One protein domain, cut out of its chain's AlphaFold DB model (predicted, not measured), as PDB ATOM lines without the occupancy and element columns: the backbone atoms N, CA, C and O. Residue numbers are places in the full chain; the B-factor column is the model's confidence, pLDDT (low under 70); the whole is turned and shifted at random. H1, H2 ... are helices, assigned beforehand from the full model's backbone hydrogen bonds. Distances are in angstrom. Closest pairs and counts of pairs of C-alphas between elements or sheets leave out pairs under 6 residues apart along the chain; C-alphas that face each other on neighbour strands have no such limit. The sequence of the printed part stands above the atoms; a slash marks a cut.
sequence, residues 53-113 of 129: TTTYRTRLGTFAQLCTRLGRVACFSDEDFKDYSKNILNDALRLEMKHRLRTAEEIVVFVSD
ATOM      1  N   THR A  53     200.390 175.232 161.318       60.75
ATOM      2  CA  THR A  53     200.020 174.113 162.199       60.75
ATOM      3  C   THR A  53     201.095 173.025 162.284       60.75
ATOM      4  O   THR A  53     201.354 172.513 163.377       60.75
ATOM      5  N   THR A  54     201.784 172.703 161.184       62.97
ATOM      6  CA  THR A  54     202.929 171.774 161.201       62.97
ATOM      7  C   THR A  54     204.124 172.382 161.926       62.97
ATOM      8  O   THR A  54     204.809 171.681 162.677       62.97
ATOM      9  N   THR A  55     204.330 173.695 161.800       79.81
ATOM     10  CA  THR A  55     205.378 174.410 162.541       79.81
ATOM     11  C   THR A  55     205.090 174.426 164.045       79.81
ATOM     12  O   THR A  55     205.983 174.134 164.841       79.81
ATOM     13  N   TYR A  56     203.844 174.693 164.450       84.00
ATOM     14  CA  TYR A  56     203.429 174.669 165.855       84.00
ATOM     15  C   TYR A  56     203.597 173.282 166.482       84.00
ATOM     16  O   TYR A  56     204.249 173.157 167.516       84.00
ATOM     17  N   ARG A  57     203.082 172.225 165.833       83.31
ATOM     18  CA  ARG A  57     203.192 170.847 166.344       83.31
ATOM     19  C   ARG A  57     204.644 170.401 166.496       83.31
ATOM     20  O   ARG A  57     204.990 169.801 167.509       83.31
ATOM     21  N   THR A  58     205.497 170.732 165.525       86.06
ATOM     22  CA  THR A  58     206.931 170.411 165.591       86.06
ATOM     23  C   THR A  58     207.607 171.144 166.751       86.06
ATOM     24  O   THR A  58     208.324 170.524 167.530       86.06
ATOM     25  N   ARG A  59     207.337 172.447 166.922       89.00
ATOM     26  CA  ARG A  59     207.876 173.243 168.039       89.00
ATOM     27  C   ARG A  59     207.408 172.719 169.395       89.00
ATOM     28  O   ARG A  59     208.229 172.585 170.297       89.00
ATOM     29  N   LEU A  60     206.123 172.385 169.519       89.50
ATOM     30  CA  LEU A  60     205.545 171.834 170.743       89.50
ATOM     31  C   LEU A  60     206.194 170.496 171.115       89.50
ATOM     32  O   LEU A  60     206.587 170.310 172.263       89.50
ATOM     33  N   GLY A  61     206.366 169.593 170.144       85.31
ATOM     34  CA  GLY A  61     207.024 168.304 170.364       85.31
ATOM     35  C   GLY A  61     208.471 168.451 170.838       85.31
ATOM     36  O   GLY A  61     208.856 167.843 171.836       85.31
ATOM     37  N   THR A  62     209.265 169.299 170.176       89.50
ATOM     38  CA  THR A  62     210.654 169.566 170.583       89.50
ATOM     39  C   THR A  62     210.730 170.198 171.972       89.50
ATOM     40  O   THR A  62     211.568 169.802 172.780       89.50
ATOM     41  N   PHE A  63     209.847 171.152 172.280       91.00
ATOM     42  CA  PHE A  63     209.808 171.795 173.592       91.00
ATOM     43  C   PHE A  63     209.452 170.800 174.706       91.00
ATOM     44  O   PHE A  63     210.136 170.758 175.725       91.00
ATOM     45  N   ALA A  64     208.460 169.931 174.483       90.25
ATOM     46  CA  ALA A  64     208.087 168.891 175.440       90.25
ATOM     47  C   ALA A  64     209.266 167.959 175.772       90.25
ATOM     48  O   ALA A  64     209.519 167.690 176.942       90.25
ATOM     49  N   GLN A  65     210.042 167.537 174.768       90.31
ATOM     50  CA  GLN A  65     211.243 166.713 174.974       90.31
ATOM     51  C   GLN A  65     212.296 167.413 175.852       90.31
ATOM     52  O   GLN A  65     212.905 166.781 176.720       90.31
ATOM     53  N   LEU A  66     212.498 168.722 175.659       92.44
ATOM     54  CA  LEU A  66     213.399 169.516 176.498       92.44
ATOM     55  C   LEU A  66     212.899 169.583 177.946       92.44
ATOM     56  O   LEU A  66     213.681 169.328 178.863       92.44
ATOM     57  N   CYS A  67     211.607 169.848 178.155       92.62
ATOM     58  CA  CYS A  67     210.998 169.860 179.486       92.62
ATOM     59  C   CYS A  67     211.087 168.493 180.180       92.62
ATOM     60  O   CYS A  67     211.401 168.445 181.365       92.62
ATOM     61  N   THR A  68     210.897 167.379 179.464       91.69
ATOM     62  CA  THR A  68     211.076 166.028 180.022       91.69
ATOM     63  C   THR A  68     212.516 165.792 180.472       91.69
ATOM     64  O   THR A  68     212.751 165.276 181.565       91.69
ATOM     65  N   ARG A  69     213.507 166.180 179.659       94.69
ATOM     66  CA  ARG A  69     214.921 166.059 180.041       94.69
ATOM     67  C   ARG A  69     215.251 166.915 181.264       94.69
ATOM     68  O   ARG A  69     215.931 166.414 182.154       94.69
ATOM     69  N   LEU A  70     214.767 168.156 181.304       94.75
ATOM     70  CA  LEU A  70     214.946 169.064 182.436       94.75
ATOM     71  C   LEU A  70     214.296 168.508 183.709       94.75
ATOM     72  O   LEU A  70     214.952 168.445 184.739       94.75
ATOM     73  N   GLY A  71     213.053 168.029 183.626       93.56
ATOM     74  CA  GLY A  71     212.345 167.436 184.763       93.56
ATOM     75  C   GLY A  71     213.081 166.232 185.350       93.56
ATOM     76  O   GLY A  71     213.233 166.144 186.561       93.56
ATOM     77  N   ARG A  72     213.631 165.346 184.504       95.12
ATOM     78  CA  ARG A  72     214.420 164.194 184.978       95.12
ATOM     79  C   ARG A  72     215.627 164.595 185.825       95.12
ATOM     80  O   ARG A  72     215.926 163.889 186.777       95.12
ATOM     81  N   VAL A  73     216.316 165.686 185.479       96.00
ATOM     82  CA  VAL A  73     217.496 166.137 186.238       96.00
ATOM     83  C   VAL A  73     217.128 167.026 187.424       96.00
ATOM     84  O   VAL A  73     217.742 166.903 188.475       96.00
ATOM     85  N   ALA A  74     216.105 167.873 187.294       96.31
ATOM     86  CA  ALA A  74     215.664 168.764 188.364       96.31
ATOM     87  C   ALA A  74     215.043 167.997 189.543       96.31
ATOM     88  O   ALA A  74     215.165 168.422 190.682       96.31
ATOM     89  N   CYS A  75     214.420 166.841 189.295       96.88
ATOM     90  CA  CYS A  75     213.819 166.021 190.349       96.88
ATOM     91  C   CYS A  75     214.830 165.238 191.209       96.88
ATOM     92  O   CYS A  75     214.402 164.480 192.077       96.88
ATOM     93  N   PHE A  76     216.145 165.367 190.988       96.94
ATOM     94  CA  PHE A  76     217.142 164.717 191.852       96.94
ATOM     95  C   PHE A  76     217.329 165.415 193.208       96.94
ATOM     96  O   PHE A  76     217.811 164.778 194.143       96.94
ATOM     97  N   SER A  77     216.954 166.691 193.325       97.69
ATOM     98  CA  SER A  77     217.043 167.482 194.555       97.69
ATOM     99  C   SER A  77     215.745 168.249 194.774       97.69
ATOM    100  O   SER A  77     215.181 168.806 193.835       97.69
ATOM    101  N   ASP A  78     215.290 168.325 196.023       97.00
ATOM    102  CA  ASP A  78     214.118 169.127 196.385       97.00
ATOM    103  C   ASP A  78     214.336 170.624 196.121       97.00
ATOM    104  O   ASP A  78     213.381 171.344 195.821       97.00
ATOM    105  N   GLU A  79     215.576 171.101 196.249       97.81
ATOM    106  CA  GLU A  79     215.948 172.492 195.980       97.81
ATOM    107  C   GLU A  79     215.861 172.785 194.480       97.81
ATOM    108  O   GLU A  79     215.108 173.670 194.068       97.81
ATOM    109  N   ASP A  80     216.511 171.954 193.656       97.44
ATOM    110  CA  ASP A  80     216.453 172.071 192.197       97.44
ATOM    111  C   ASP A  80     215.010 171.938 191.693       97.44
ATOM    112  O   ASP A  80     214.548 172.733 190.872       97.44
ATOM    113  N   PHE A  81     214.246 170.975 192.212       97.12
ATOM    114  CA  PHE A  81     212.850 170.800 191.835       97.12
ATOM    115  C   PHE A  81     212.032 172.070 192.089       97.12
ATOM    116  O   PHE A  81     211.290 172.504 191.201       97.12
ATOM    117  N   LYS A  82     212.162 172.684 193.272       96.75
ATOM    118  CA  LYS A  82     211.440 173.917 193.620       96.75
ATOM    119  C   LYS A  82     211.851 175.079 192.722       96.75
ATOM    120  O   LYS A  82     210.975 175.759 192.180       96.75
ATOM    121  N   ASP A  83     213.148 175.274 192.524       97.06
ATOM    122  CA  ASP A  83     213.682 176.393 191.751       97.06
ATOM    123  C   ASP A  83     213.306 176.296 190.272       97.06
ATOM    124  O   ASP A  83     212.740 177.235 189.699       97.06
ATOM    125  N   TYR A  84     213.530 175.139 189.647       97.56
ATOM    126  CA  TYR A  84     213.199 174.949 188.237       97.56
ATOM    127  C   TYR A  84     211.688 174.928 187.995       97.56
ATOM    128  O   TYR A  84     211.237 175.506 187.004       97.56
ATOM    129  N   SER A  85     210.883 174.356 188.898       94.69
ATOM    130  CA  SER A  85     209.418 174.386 188.761       94.69
ATOM    131  C   SER A  85     208.875 175.812 188.832       94.69
ATOM    132  O   SER A  85     208.048 176.201 188.004       94.69
ATOM    133  N   LYS A  86     209.380 176.625 189.769       95.25
ATOM    134  CA  LYS A  86     209.017 178.043 189.884       95.25
ATOM    135  C   LYS A  86     209.407 178.828 188.631       95.25
ATOM    136  O   LYS A  86     208.618 179.636 188.145       95.25
ATOM    137  N   ASN A  87     210.601 178.586 188.095       95.94
ATOM    138  CA  ASN A  87     211.081 179.273 186.898       95.94
ATOM    139  C   ASN A  87     210.257 178.909 185.658       95.94
ATOM    140  O   ASN A  87     209.810 179.807 184.946       95.94
ATOM    141  N   ILE A  88     209.980 177.618 185.443       95.94
ATOM    142  CA  ILE A  88     209.133 177.146 184.336       95.94
ATOM    143  C   ILE A  88     207.732 177.755 184.431       95.94
ATOM    144  O   ILE A  88     207.197 178.211 183.420       95.94
ATOM    145  N   LEU A  89     207.149 177.803 185.633       94.88
ATOM    146  CA  LEU A  89     205.842 178.420 185.850       94.88
ATOM    147  C   LEU A  89     205.861 179.918 185.517       94.88
ATOM    148  O   LEU A  89     204.997 180.392 184.784       94.88
ATOM    149  N   ASN A  90     206.859 180.661 185.998       95.38
ATOM    150  CA  ASN A  90     206.998 182.086 185.693       95.38
ATOM    151  C   ASN A  90     207.169 182.349 184.191       95.38
ATOM    152  O   ASN A  90     206.562 183.277 183.650       95.38
ATOM    153  N   ASP A  91     207.963 181.531 183.501       95.56
ATOM    154  CA  ASP A  91     208.133 181.642 182.056       95.56
ATOM    155  C   ASP A  91     206.841 181.327 181.296       95.56
ATOM    156  O   ASP A  91     206.498 182.054 180.359       95.56
ATOM    157  N   ALA A  92     206.093 180.306 181.723       93.00
ATOM    158  CA  ALA A  92     204.786 179.986 181.158       93.00
ATOM    159  C   ALA A  92     203.813 181.163 181.318       93.00
ATOM    160  O   ALA A  92     203.261 181.630 180.322       93.00
ATOM    161  N   LEU A  93     203.694 181.724 182.525       92.00
ATOM    162  CA  LEU A  93     202.847 182.891 182.794       92.00
ATOM    163  C   LEU A  93     203.257 184.105 181.949       92.00
ATOM    164  O   LEU A  93     202.411 184.791 181.374       92.00
ATOM    165  N   ARG A  94     204.564 184.366 181.815       93.06
ATOM    166  CA  ARG A  94     205.083 185.459 180.980       93.06
ATOM    167  C   ARG A  94     204.693 185.289 179.511       93.06
ATOM    168  O   ARG A  94     204.350 186.272 178.850       93.06
ATOM    169  N   LEU A  95     204.733 184.062 178.998       92.88
ATOM    170  CA  LEU A  95     204.311 183.751 177.634       92.88
ATOM    171  C   LEU A  95     202.789 183.841 177.474       92.88
ATOM    172  O   LEU A  95     202.329 184.429 176.499       92.88
ATOM    173  N   GLU A  96     202.009 183.344 178.431       90.69
ATOM    174  CA  GLU A  96     200.547 183.470 178.433       90.69
ATOM    175  C   GLU A  96     200.111 184.940 178.400       90.69
ATOM    176  O   GLU A  96     199.291 185.315 177.560       90.69
ATOM    177  N   MET A  97     200.723 185.802 179.222       90.38
ATOM    178  CA  MET A  97     200.476 187.249 179.201       90.38
ATOM    179  C   MET A  97     200.863 187.878 177.858       90.38
ATOM    180  O   MET A  97     200.082 188.630 177.273       90.38
ATOM    181  N   LYS A  98     202.043 187.537 177.318       93.12
ATOM    182  CA  LYS A  98     202.505 188.021 176.004       93.12
ATOM    183  C   LYS A  98     201.536 187.648 174.879       93.12
ATOM    184  O   LYS A  98     201.343 188.432 173.951       93.12
ATOM    185  N   HIS A  99     200.935 186.465 174.962       89.19
ATOM    186  CA  HIS A  99     199.983 185.951 173.980       89.19
ATOM    187  C   HIS A  99     198.515 186.251 174.325       89.19
ATOM    188  O   HIS A  99     197.633 185.820 173.587       89.19
ATOM    189  N   ARG A 100     198.255 187.036 175.385       83.19
ATOM    190  CA  ARG A 100     196.916 187.431 175.863       83.19
ATOM    191  C   ARG A 100     196.000 186.240 176.177       83.19
ATOM    192  O   ARG A 100     194.796 186.309 175.959       83.19
ATOM    193  N   LEU A 101     196.583 185.148 176.671       74.56
ATOM    194  CA  LEU A 101     195.875 183.913 177.022       74.56
ATOM    195  C   LEU A 101     195.380 183.888 178.485       74.56
ATOM    196  O   LEU A 101     194.595 183.011 178.822       74.56
ATOM    197  N   ARG A 102     195.794 184.850 179.330       58.25
ATOM    198  CA  ARG A 102     195.287 185.073 180.700       58.25
ATOM    199  C   ARG A 102     195.143 186.561 181.029       58.25
ATOM    200  O   ARG A 102     195.922 187.383 180.540       58.25
ATOM    201  N   THR A 103     194.196 186.887 181.909       55.12
ATOM    202  CA  THR A 103     194.041 188.200 182.561       55.12
ATOM    203  C   THR A 103     194.759 188.205 183.919       55.12
ATOM    204  O   THR A 103     194.841 187.176 184.584       55.12
ATOM    205  N   ALA A 104     195.285 189.357 184.348       54.81
ATOM    206  CA  ALA A 104     196.174 189.505 185.513       54.81
ATOM    207  C   ALA A 104     195.616 189.018 186.876       54.81
ATOM    208  O   ALA A 104     196.383 188.859 187.824       54.81
ATOM    209  N   GLU A 105     194.311 188.757 186.987       54.59
ATOM    210  CA  GLU A 105     193.633 188.362 188.231       54.59
ATOM    211  C   GLU A 105     193.920 186.912 188.670       54.59
ATOM    212  O   GLU A 105     193.918 186.623 189.864       54.59
ATOM    213  N   GLU A 106     194.256 186.004 187.749       53.38
ATOM    214  CA  GLU A 106     194.513 184.589 188.083       53.38
ATOM    215  C   GLU A 106     195.888 184.348 188.739       53.38
ATOM    216  O   GLU A 106     196.120 183.310 189.360       53.38
ATOM    217  N   ILE A 107     196.800 185.321 188.640       53.19
ATOM    218  CA  ILE A 107     198.186 185.233 189.128       53.19
ATOM    219  C   ILE A 107     198.248 185.339 190.661       53.19
ATOM    220  O   ILE A 107     199.083 184.698 191.297       53.19
ATOM    221  N   VAL A 108     197.347 186.111 191.274       52.00
ATOM    222  CA  VAL A 108     197.353 186.369 192.726       52.00
ATOM    223  C   VAL A 108     196.902 185.138 193.520       52.00
ATOM    224  O   VAL A 108     197.387 184.895 194.622       52.00
ATOM    225  N   VAL A 109     196.027 184.311 192.943       50.59
ATOM    226  CA  VAL A 109     195.459 183.140 193.626       50.59
ATOM    227  C   VAL A 109     196.489 182.013 193.762       50.59
ATOM    228  O   VAL A 109     196.633 181.446 194.840       50.59
ATOM    229  N   PHE A 110     197.276 181.730 192.718       48.72
ATOM    230  CA  PHE A 110     198.254 180.630 192.748       48.72
ATOM    231  C   PHE A 110     199.479 180.908 193.630       48.72
ATOM    232  O   PHE A 110     200.057 179.978 194.185       48.72
ATOM    233  N   VAL A 111     199.881 182.175 193.775       53.19
ATOM    234  CA  VAL A 111     201.029 182.552 194.620       53.19
ATOM    235  C   VAL A 111     200.655 182.554 196.109       53.19
ATOM    236  O   VAL A 111     201.526 182.359 196.955       53.19
ATOM    237  N   SER A 112     199.371 182.723 196.444       49.66
ATOM    238  CA  SER A 112     198.896 182.772 197.834       49.66
ATOM    239  C   SER A 112     198.357 181.449 198.397       49.66
ATOM    240  O   SER A 112     198.240 181.353 199.616       49.66
ATOM    241  N   ASP A 113     198.053 180.434 197.580       47.91
ATOM    242  CA  ASP A 113     197.344 179.227 198.056       47.91
ATOM    243  C   ASP A 113     198.249 178.080 198.558       47.91
ATOM    244  O   ASP A 113     197.767 177.036 198.989       47.91
TER     245      ASP A 113
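This is residues 53 to 113 of the 129 residues of an uncharacterized protein of Arachis hypogaea (UniProt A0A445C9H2). Two long helices, H1 and then H2, meet near their ends as a narrow V, and after H2 the backbone folds back into the short helix H3, for a flat, open zigzag. The 61 printed residues hold three named helices, in the order H1, H2, H3, and no named strand: all helix. The whole is loose, with a radius of gyration of the C-alphas of 14.0 A and spans of 37 by 32 by 13 A.

H1, residues 53 to 74, begins at C-alpha (200.020, 174.113, 162.199) and is 31.0 A long. H2, residues 78 to 98, is 30.1 A long. H3, residues 106 to 112, is 10.8 A long and ends at C-alpha (198.896, 182.772, 197.834).

H1, with residues 71 to 74 alone, and H2, with residues 80 to 84 alone, touch only at the corner by their tight link; their closest C-alphas, of Ala 74 and Phe 81, are 4.9 A apart. They run opposite ways at a shallow tilt of 22 degrees. H2 and H3 are only just apart, closest 8.2 A; H1 and H3 are apart. Every O i to N i+4 pair is within hydrogen-bond range in H1 and H2; in H3 1 of 3 is, and 1 of 4 O i to N i+3 pairs.

The C-alphas farthest apart, of Thr 54 and Ser 112, are 38.5 A apart. The printed part has no cut and no long link. pLDDT is under 70 at residues 53 to 54 and 102 to 113.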